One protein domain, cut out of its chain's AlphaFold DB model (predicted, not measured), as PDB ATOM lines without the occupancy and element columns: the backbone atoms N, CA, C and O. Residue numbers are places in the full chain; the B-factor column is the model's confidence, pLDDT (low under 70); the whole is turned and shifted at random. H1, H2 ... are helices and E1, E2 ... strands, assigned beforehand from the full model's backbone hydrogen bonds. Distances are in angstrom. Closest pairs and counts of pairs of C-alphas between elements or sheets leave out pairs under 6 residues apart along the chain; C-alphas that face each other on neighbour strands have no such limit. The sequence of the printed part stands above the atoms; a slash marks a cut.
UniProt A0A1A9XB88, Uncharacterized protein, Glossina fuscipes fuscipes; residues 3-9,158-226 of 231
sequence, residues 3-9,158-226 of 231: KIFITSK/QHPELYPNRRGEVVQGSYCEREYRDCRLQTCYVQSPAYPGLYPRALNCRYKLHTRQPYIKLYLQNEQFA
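Overview. This is residues 3 to 9 and 158 to 226 of the 231 residues of an uncharacterized protein of Glossina fuscipes fuscipes (UniProt A0A1A9XB88). This domain has little regular structure: a small antiparallel sheet, ordered E3, E1, E5, and near E3 a parallel ribbon of E2 and E4, with short H1 grazing the sheet. The 76 printed residues hold one named helix and five named strands, in order E1, H1, E2, E3, E4, E5; mostly strand, though named elements hold only 30 residues. It is compact, radius of gyration of the C-alphas 12.6 A, spanning 34 by 30 by 27 A.

Along the chain. E1, residues 3 to 7, begins at C-alpha 3 (100.412, 78.261, 74.838). H1 is 164 to 167, E2 178 to 181, E3 188 to 191, E4 207 to 210. E5, 217 to 225, 16.2 A long, bends by 96 degrees at 222 and ends at C-alpha 225 (100.238, 76.042, 67.694).

Arrangement. Within hydrogen-bond range are N 4 and O 190 of E1 and E3, 2.7 A, N 5 and O 219 of E1 and E5, 2.7 A, and N 180 and O 208 of E2 and E4, 2.8 A. H1 only grazes the sheet with residues 165 to 167; it is too short for an O i to N i+4 pair, and its one O i to N i+3 pair is out of range.

Size, cuts and confidence. Residues 10 to 157 are cut out, a 20.7 A gap between C-alphas 9 and 158. E3 to E4 is a long link. Residues 8 to 9, 185 and 224 are under pLDDT 70.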
ATOM      1  N   LYS A   3      99.637  78.065  73.610       84.06
ATOM      2  CA  LYS A   3     100.412  78.261  74.838       84.06
ATOM      3  C   LYS A   3     101.795  77.622  74.715       84.06
ATOM      4  O   LYS A   3     101.931  76.456  74.356       84.06
ATOM      5  N   ILE A   4     102.812  78.408  75.043       83.31
ATOM      6  CA  ILE A   4     104.227  78.054  75.097       83.31
ATOM      7  C   ILE A   4     104.661  78.092  76.563       83.31
ATOM      8  O   ILE A   4     104.495  79.093  77.265       83.31
ATOM      9  N   PHE A   5     105.243  76.994  77.021       83.56
ATOM     10  CA  PHE A   5     105.947  76.914  78.286       83.56
ATOM     11  C   PHE A   5     107.397  77.333  78.097       83.56
ATOM     12  O   PHE A   5     108.097  76.824  77.219       83.56
ATOM     13  N   ILE A   6     107.858  78.226  78.962       79.62
ATOM     14  CA  ILE A   6     109.243  78.676  78.994       79.62
ATOM     15  C   ILE A   6     109.869  78.191  80.287       79.62
ATOM     16  O   ILE A   6     109.421  78.561  81.376       79.62
ATOM     17  N   THR A   7     110.909  77.371  80.157       77.81
ATOM     18  CA  THR A   7     111.720  76.924  81.289       77.81
ATOM     19  C   THR A   7     113.177  77.294  81.081       77.81
ATOM     20  O   THR A   7     113.696  77.370  79.963       77.81
ATOM     21  N   SER A   8     113.856  77.532  82.193       64.69
ATOM     22  CA  SER A   8     115.287  77.781  82.230       64.69
ATOM     23  C   SER A   8     115.986  76.494  82.702       64.69
ATOM     24  O   SER A   8     115.616  75.910  83.722       64.69
ATOM     25  N   LYS A   9     116.957  75.982  81.929       55.69
ATOM     26  CA  LYS A   9     117.624  74.706  82.249       55.69
ATOM     27  C   LYS A   9     118.617  74.874  83.411       55.69
ATOM     28  O   LYS A   9     119.481  75.747  83.384       55.69
ATOM     29  N   GLN A 158      98.485  74.773  87.884       84.19
ATOM     30  CA  GLN A 158      98.147  74.206  89.190       84.19
ATOM     31  C   GLN A 158      98.766  75.098  90.267       84.19
ATOM     32  O   GLN A 158      99.978  75.326  90.221       84.19
ATOM     33  N   HIS A 159      97.958  75.600  91.199       85.94
ATOM     34  CA  HIS A 159      98.359  76.535  92.261       85.94
ATOM     35  C   HIS A 159      98.783  77.935  91.763       85.94
ATOM     36  O   HIS A 159      99.969  78.288  91.834       85.94
ATOM     37  N   PRO A 160      97.867  78.739  91.189       87.94
ATOM     38  CA  PRO A 160      98.151  80.133  90.830       87.94
ATOM     39  C   PRO A 160      98.568  81.005  92.022       87.94
ATOM     40  O   PRO A 160      99.388  81.904  91.854       87.94
ATOM     41  N   GLU A 161      98.079  80.700  93.220       87.00
ATOM     42  CA  GLU A 161      98.386  81.392  94.472       87.00
ATOM     43  C   GLU A 161      99.869  81.314  94.861       87.00
ATOM     44  O   GLU A 161     100.413  82.259  95.429       87.00
ATOM     45  N   LEU A 162     100.547  80.218  94.506       86.00
ATOM     46  CA  LEU A 162     101.973  80.026  94.788       86.00
ATOM     47  C   LEU A 162     102.879  80.665  93.725       86.00
ATOM     48  O   LEU A 162     104.057  80.911  93.977       86.00
ATOM     49  N   TYR A 163     102.345  80.911  92.526       85.75
ATOM     50  CA  TYR A 163     103.116  81.321  91.352       85.75
ATOM     51  C   TYR A 163     102.310  82.294  90.464       85.75
ATOM     52  O   TYR A 163     101.974  81.962  89.316       85.75
ATOM     53  N   PRO A 164     101.983  83.496  90.975       83.50
ATOM     54  CA  PRO A 164     101.029  84.413  90.340       83.50
ATOM     55  C   PRO A 164     101.531  84.992  89.007       83.50
ATOM     56  O   PRO A 164     100.744  85.277  88.103       83.50
ATOM     57  N   ASN A 165     102.852  85.096  88.828       87.25
ATOM     58  CA  ASN A 165     103.462  85.761  87.670       87.25
ATOM     59  C   ASN A 165     103.834  84.805  86.526       87.25
ATOM     60  O   ASN A 165     104.519  85.204  85.584       87.25
ATOM     61  N   ARG A 166     103.344  83.555  86.533       89.31
ATOM     62  CA  ARG A 166     103.588  82.615  85.420       89.31
ATOM     63  C   ARG A 166     103.092  83.141  84.078       89.31
ATOM     64  O   ARG A 166     103.678  82.818  83.053       89.31
ATOM     65  N   ARG A 167     102.047  83.971  84.054       91.69
ATOM     66  CA  ARG A 167     101.510  84.581  82.822       91.69
ATOM     67  C   ARG A 167     102.205  85.887  82.413       91.69
ATOM     68  O   ARG A 167     101.775  86.492  81.434       91.69
ATOM     69  N   GLY A 168     103.251  86.301  83.126       91.44
ATOM     70  CA  GLY A 168     103.912  87.588  82.926       91.44
ATOM     71  C   GLY A 168     103.082  88.759  83.451       91.44
ATOM     72  O   GLY A 168     101.856  88.675  83.584       91.44
ATOM     73  N   GLU A 169     103.762  89.857  83.745       90.94
ATOM     74  CA  GLU A 169     103.163  91.113  84.193       90.94
ATOM     75  C   GLU A 169     102.561  91.853  82.997       90.94
ATOM     76  O   GLU A 169     103.156  91.882  81.919       90.94
ATOM     77  N   VAL A 170     101.362  92.415  83.161       88.94
ATOM     78  CA  VAL A 170     100.696  93.187  82.100       88.94
ATOM     79  C   VAL A 170     101.397  94.528  81.931       88.94
ATOM     80  O   VAL A 170     101.563  95.265  82.899       88.94
ATOM     81  N   VAL A 171     101.768  94.859  80.694       89.81
ATOM     82  CA  VAL A 171     102.286  96.192  80.363       89.81
ATOM     83  C   VAL A 171     101.126  97.190  80.372       89.81
ATOM     84  O   VAL A 171     100.119  96.983  79.689       89.81
ATOM     85  N   GLN A 172     101.268  98.273  81.140       84.44
ATOM     86  CA  GLN A 172     100.275  99.350  81.209       84.44
ATOM     87  C   GLN A 172     100.010  99.955  79.824       84.44
ATOM     88  O   GLN A 172     100.927 100.118  79.021       84.44
ATOM     89  N   GLY A 173      98.751 100.284  79.535       80.69
ATOM     90  CA  GLY A 173      98.342 100.819  78.230       80.69
ATOM     91  C   GLY A 173      98.198  99.770  77.128       80.69
ATOM     92  O   GLY A 173      97.874 100.127  75.996       80.69
ATOM     93  N   SER A 174      98.411  98.489  77.435       84.56
ATOM     94  CA  SER A 174      98.252  97.395  76.483       84.56
ATOM     95  C   SER A 174      97.189  96.393  76.950       84.56
ATOM     96  O   SER A 174      97.004  96.162  78.143       84.56
ATOM     97  N   TYR A 175      96.518  95.747  75.993       84.50
ATOM     98  CA  TYR A 175      95.569  94.669  76.274       84.50
ATOM     99  C   TYR A 175      96.256  93.329  76.586       84.50
ATOM    100  O   TYR A 175      95.794  92.569  77.436       84.50
ATOM    101  N   CYS A 176      97.348  93.023  75.882       89.12
ATOM    102  CA  CYS A 176      97.934  91.683  75.859       89.12
ATOM    103  C   CYS A 176      99.464  91.636  75.883       89.12
ATOM    104  O   CYS A 176     100.015  90.535  75.935       89.12
ATOM    105  N   GLU A 177     100.161  92.775  75.848       92.50
ATOM    106  CA  GLU A 177     101.607  92.781  76.039       92.50
ATOM    107  C   GLU A 177     101.957  92.371  77.472       92.50
ATOM    108  O   GLU A 177     101.319  92.785  78.449       92.50
ATOM    109  N   ARG A 178     102.983  91.526  77.583       93.88
ATOM    110  CA  ARG A 178     103.433  90.964  78.856       93.88
ATOM    111  C   ARG A 178     104.947  91.018  78.977       93.88
ATOM    112  O   ARG A 178     105.660  90.710  78.016       93.88
ATOM    113  N   GLU A 179     105.425  91.309  80.182       94.50
ATOM    114  CA  GLU A 179     106.823  91.122  80.572       94.50
ATOM    115  C   GLU A 179     106.979  89.881  81.450       94.50
ATOM    116  O   GLU A 179     106.277  89.694  82.443       94.50
ATOM    117  N   TYR A 180     107.928  89.023  81.093       92.44
ATOM    118  CA  TYR A 180     108.264  87.820  81.843       92.44
ATOM    119  C   TYR A 180     109.637  87.978  82.475       92.44
ATOM    120  O   TYR A 180     110.615  88.281  81.788       92.44
ATOM    121  N   ARG A 181     109.710  87.732  83.783       87.88
ATOM    122  CA  ARG A 181     110.936  87.778  84.582       87.88
ATOM    123  C   ARG A 181     111.074  86.462  85.346       87.88
ATOM    124  O   ARG A 181     110.080  85.876  85.765       87.88
ATOM    125  N   ASP A 182     112.305  85.979  85.480       77.94
ATOM    126  CA  ASP A 182     112.655  84.828  86.326       77.94
ATOM    127  C   ASP A 182     111.882  83.519  86.056       77.94
ATOM    128  O   ASP A 182     111.609  82.738  86.972       77.94
ATOM    129  N   CYS A 183     111.652  83.184  84.778       82.06
ATOM    130  CA  CYS A 183     111.023  81.923  84.327       82.06
ATOM    131  C   CYS A 183     111.778  80.626  84.708       82.06
ATOM    132  O   CYS A 183     111.439  79.527  84.268       82.06
ATOM    133  N   ARG A 184     112.853  80.749  85.492       71.56
ATOM    134  CA  ARG A 184     113.587  79.648  86.118       71.56
ATOM    135  C   ARG A 184     112.905  79.145  87.380       71.56
ATOM    136  O   ARG A 184     112.863  77.943  87.600       71.56
ATOM    137  N   LEU A 185     112.462  80.068  88.235       69.88
ATOM    138  CA  LEU A 185     111.866  79.728  89.530       69.88
ATOM    139  C   LEU A 185     110.440  79.200  89.353       69.88
ATOM    140  O   LEU A 185     109.962  78.412  90.159       69.88
ATOM    141  N   GLN A 186     109.796  79.601  88.260       74.12
ATOM    142  CA  GLN A 186     108.464  79.177  87.865       74.12
ATOM    143  C   GLN A 186     108.403  79.076  86.340       74.12
ATOM    144  O   GLN A 186     108.828  79.995  85.646       74.12
ATOM    145  N   THR A 187     107.870  77.978  85.805       85.12
ATOM    146  CA  THR A 187     107.632  77.861  84.359       85.12
ATOM    147  C   THR A 187     106.700  78.980  83.904       85.12
ATOM    148  O   THR A 187     105.558  79.047  84.361       85.12
ATOM    149  N   CYS A 188     107.160  79.826  82.986       91.25
ATOM    150  CA  CYS A 188     106.328  80.879  82.411       91.25
ATOM    151  C   CYS A 188     105.421  80.325  81.310       91.25
ATOM    152  O   CYS A 188     105.794  79.418  80.566       91.25
ATOM    153  N   TYR A 189     104.230  80.898  81.202       92.12
ATOM    154  CA  TYR A 189     103.169  80.564  80.264       92.12
ATOM    155  C   TYR A 189     102.956  81.749  79.325       92.12
ATOM    156  O   TYR A 189     102.189  82.670  79.628       92.12
ATOM    157  N   VAL A 190     103.633  81.712  78.179       92.38
ATOM    158  CA  VAL A 190     103.376  82.647  77.082       92.38
ATOM    159  C   VAL A 190     102.215  82.091  76.284       92.38
ATOM    160  O   VAL A 190     102.295  80.987  75.763       92.38
ATOM    161  N   GLN A 191     101.101  82.804  76.244       92.00
ATOM    162  CA  GLN A 191      99.865  82.288  75.664       92.00
ATOM    163  C   GLN A 191      99.107  83.394  74.949       92.00
ATOM    164  O   GLN A 191      99.190  84.562  75.347       92.00
ATOM    165  N   SER A 192      98.335  83.009  73.933       91.44
ATOM    166  CA  SER A 192      97.406  83.928  73.284       91.44
ATOM    167  C   SER A 192      96.430  84.515  74.316       91.44
ATOM    168  O   SER A 192      96.075  83.817  75.278       91.44
ATOM    169  N   PRO A 193      95.944  85.755  74.127       90.38
ATOM    170  CA  PRO A 193      94.873  86.302  74.956       90.38
ATOM    171  C   PRO A 193      93.693  85.334  75.009       90.38
ATOM    172  O   PRO A 193      93.467  84.569  74.073       90.38
ATOM    173  N   ALA A 194      92.978  85.321  76.125       90.81
ATOM    174  CA  ALA A 194      91.835  84.437  76.344       90.81
ATOM    175  C   ALA A 194      92.100  82.917  76.308       90.81
ATOM    176  O   ALA A 194      91.155  82.171  76.537       90.81
ATOM    177  N   TYR A 195      93.339  82.423  76.126       91.81
ATOM    178  CA  TYR A 195      93.658  80.982  76.168       91.81
ATOM    179  C   TYR A 195      93.083  80.276  77.419       91.81
ATOM    180  O   TYR A 195      93.197  80.843  78.514       91.81
ATOM    181  N   PRO A 196      92.545  79.038  77.306       91.12
ATOM    182  CA  PRO A 196      92.359  78.217  76.095       91.12
ATOM    183  C   PRO A 196      91.047  78.528  75.351       91.12
ATOM    184  O   PRO A 196      90.415  77.643  74.791       91.12
ATOM    185  N   GLY A 197      90.580  79.764  75.419       89.00
ATOM    186  CA  GLY A 197      89.517  80.293  74.581       89.00
ATOM    187  C   GLY A 197      90.049  80.951  73.309       89.00
ATOM    188  O   GLY A 197      91.257  81.043  73.062       89.00
ATOM    189  N   LEU A 198      89.111  81.423  72.498       85.38
ATOM    190  CA  LEU A 198      89.358  82.149  71.267       85.38
ATOM    191  C   LEU A 198      89.836  83.573  71.585       85.38
ATOM    192  O   LEU A 198      89.195  84.300  72.343       85.38
ATOM    193  N   TYR A 199      90.961  83.974  70.997       86.44
ATOM    194  CA  TYR A 199      91.487  85.330  71.140       86.44
ATOM    195  C   TYR A 199      90.736  86.300  70.208       86.44
ATOM    196  O   TYR A 199      90.372  85.905  69.097       86.44
ATOM    197  N   PRO A 200      90.511  87.566  70.608       80.81
ATOM    198  CA  PRO A 200      89.965  88.584  69.711       80.81
ATOM    199  C   PRO A 200      90.828  88.778  68.457       80.81
ATOM    200  O   PRO A 200      92.054  88.732  68.531       80.81
ATOM    201  N   ARG A 201      90.197  88.989  67.293       79.44
ATOM    202  CA  ARG A 201      90.921  89.279  66.039       79.44
ATOM    203  C   ARG A 201      91.565  90.669  66.068       79.44
ATOM    204  O   ARG A 201      91.156  91.512  66.856       79.44
ATOM    205  N   ALA A 202      92.501  90.913  65.149       77.19
ATOM    206  CA  ALA A 202      93.170  92.208  64.983       77.19
ATOM    207  C   ALA A 202      93.851  92.704  66.273       77.19
ATOM    208  O   ALA A 202      93.710  93.855  66.659       77.19
ATOM    209  N   LEU A 203      94.576  91.811  66.954       79.62
ATOM    210  CA  LEU A 203      95.398  92.160  68.110       79.62
ATOM    211  C   LEU A 203      96.876  92.174  67.731       79.62
ATOM    212  O   LEU A 203      97.360  91.260  67.062       79.62
ATOM    213  N   ASN A 204      97.606  93.164  68.241       85.94
ATOM    214  CA  ASN A 204      99.062  93.195  68.213       85.94
ATOM    215  C   ASN A 204      99.594  92.988  69.638       85.94
ATOM    216  O   ASN A 204      99.474  93.871  70.485       85.94
ATOM    217  N   CYS A 205     100.136  91.800  69.909       89.56
ATOM    218  CA  CYS A 205     100.626  91.415  71.231       89.56
ATOM    219  C   CYS A 205     102.138  91.191  71.203       89.56
ATOM    220  O   CYS A 205     102.649  90.411  70.399       89.56
ATOM    221  N   ARG A 206     102.845  91.819  72.143       93.62
ATOM    222  CA  ARG A 206     104.290  91.682  72.328       93.62
ATOM    223  C   ARG A 206     104.595  91.027  73.667       93.62
ATOM    224  O   ARG A 206     104.197  91.517  74.719       93.62
ATOM    225  N   TYR A 207     105.343  89.935  73.630       93.69
ATOM    226  CA  TYR A 207     105.769  89.213  74.824       93.69
ATOM    227  C   TYR A 207     107.276  89.397  74.989       93.69
ATOM    228  O   TYR A 207     108.051  88.946  74.144       93.69
ATOM    229  N   LYS A 208     107.702  90.087  76.051       93.31
ATOM    230  CA  LYS A 208     109.121  90.334  76.337       93.31
ATOM    231  C   LYS A 208     109.598  89.386  77.421       93.31
ATOM    232  O   LYS A 208     109.041  89.354  78.516       93.31
ATOM    233  N   LEU A 209     110.639  88.621  77.120       89.88
ATOM    234  CA  LEU A 209     111.245  87.695  78.065       89.88
ATOM    235  C   LEU A 209     112.585  88.242  78.547       89.88
ATOM    236  O   LEU A 209     113.529  88.365  77.771       89.88
ATOM    237  N   HIS A 210     112.675  88.508  79.845       88.88
ATOM    238  CA  HIS A 210     113.907  88.904  80.504       88.88
ATOM    239  C   HIS A 210     114.525  87.684  81.184       88.88
ATOM    240  O   HIS A 210     113.964  87.116  82.124       88.88
ATOM    241  N   THR A 211     115.699  87.273  80.708       82.56
ATOM    242  CA  THR A 211     116.465  86.174  81.294       82.56
ATOM    243  C   THR A 211     117.913  86.592  81.503       82.56
ATOM    244  O   THR A 211     118.488  87.311  80.693       82.56
ATOM    245  N   ARG A 212     118.515  86.110  82.591       79.62
ATOM    246  CA  ARG A 212     119.971  86.166  82.799       79.62
ATOM    247  C   ARG A 212     120.675  84.913  82.278       79.62
ATOM    248  O   ARG A 212     121.888  84.798  82.398       79.62
ATOM    249  N   GLN A 213     119.919  83.937  81.775       77.12
ATOM    250  CA  GLN A 213     120.482  82.695  81.267       77.12
ATOM    251  C   GLN A 213     120.814  82.785  79.781       77.12
ATOM    252  O   GLN A 213     120.006  83.320  79.024       77.12
ATOM    253  N   PRO A 214     121.928  82.170  79.352       75.88
ATOM    254  CA  PRO A 214     122.296  82.112  77.941       75.88
ATOM    255  C   PRO A 214     121.354  81.224  77.116       75.88
ATOM    256  O   PRO A 214     121.287  81.366  75.902       75.88
ATOM    257  N   TYR A 215     120.614  80.316  77.765       75.44
ATOM    258  CA  TYR A 215     119.724  79.373  77.094       75.44
ATOM    259  C   TYR A 215     118.331  79.391  77.712       75.44
ATOM    260  O   TYR A 215     118.163  79.323  78.930       75.44
ATOM    261  N   ILE A 216     117.327  79.409  76.844       78.69
ATOM    262  CA  ILE A 216     115.916  79.267  77.187       78.69
ATOM    263  C   ILE A 216     115.399  78.032  76.458       78.69
ATOM    264  O   ILE A 216     115.746  77.816  75.296       78.69
ATOM    265  N   LYS A 217     114.567  77.218  77.117       81.19
ATOM    266  CA  LYS A 217     113.857  76.136  76.438       81.19
ATOM    267  C   LYS A 217     112.380  76.481  76.303       81.19
ATOM    268  O   LYS A 217     111.710  76.789  77.287       81.19
ATOM    269  N   LEU A 218     111.904  76.411  75.066       81.69
ATOM    270  CA  LEU A 218     110.509  76.601  74.700       81.69
ATOM    271  C   LEU A 218     109.872  75.230  74.494       81.69
ATOM    272  O   LEU A 218     110.452  74.363  73.841       81.69
ATOM    273  N   TYR A 219     108.688  75.039  75.058       82.88
ATOM    274  CA  TYR A 219     107.875  73.850  74.843       82.88
ATOM    275  C   TYR A 219     106.471  74.282  74.451       82.88
ATOM    276  O   TYR A 219     105.852  75.081  75.149       82.88
ATOM    277  N   LEU A 220     105.947  73.740  73.360       80.06
ATOM    278  CA  LEU A 220     104.558  73.962  72.976       80.06
ATOM    279  C   LEU A 220     103.644  73.050  73.789       80.06
ATOM    280  O   LEU A 220     103.911  71.855  73.928       80.06
ATOM    281  N   GLN A 221     102.561  73.605  74.334       75.88
ATOM    282  CA  GLN A 221     101.548  72.785  74.982       75.88
ATOM    283  C   GLN A 221     100.865  71.890  73.946       75.88
ATOM    284  O   GLN A 221     100.345  72.383  72.950       75.88
ATOM    285  N   ASN A 222     100.845  70.580  74.210       73.19
ATOM    286  CA  ASN A 222     100.246  69.561  73.341       73.19
ATOM    287  C   ASN A 222     100.801  69.550  71.905       73.19
ATOM    288  O   ASN A 222     100.107  69.088  71.008       73.19
ATOM    289  N   GLU A 223     101.998  70.110  71.683       73.62
ATOM    290  CA  GLU A 223     102.615  70.256  70.352       73.62
ATOM    291  C   GLU A 223     101.733  71.001  69.329       73.62
ATOM    292  O   GLU A 223     101.967  70.938  68.127       73.62
ATOM    293  N   GLN A 224     100.730  71.753  69.801       69.94
ATOM    294  CA  GLN A 224      99.781  72.473  68.957       69.94
ATOM    295  C   GLN A 224     100.027  73.978  69.033       69.94
ATOM    296  O   GLN A 224     100.028  74.585  70.107       69.94
ATOM    297  N   PHE A 225     100.174  74.597  67.864       77.75
ATOM    298  CA  PHE A 225     100.238  76.042  67.694       77.75
ATOM    299  C   PHE A 225      99.173  76.470  66.679       77.75
ATOM    300  O   PHE A 225      99.448  76.623  65.497       77.75
ATOM    301  N   ALA A 226      97.927  76.608  67.143       72.88
ATOM    302  CA  ALA A 226      96.802  76.934  66.272       72.88
ATOM    303  C   ALA A 226      96.639  78.455  66.132       72.88
ATOM    304  O   ALA A 226      96.170  79.132  67.063       72.88
TER     305      ALA A 226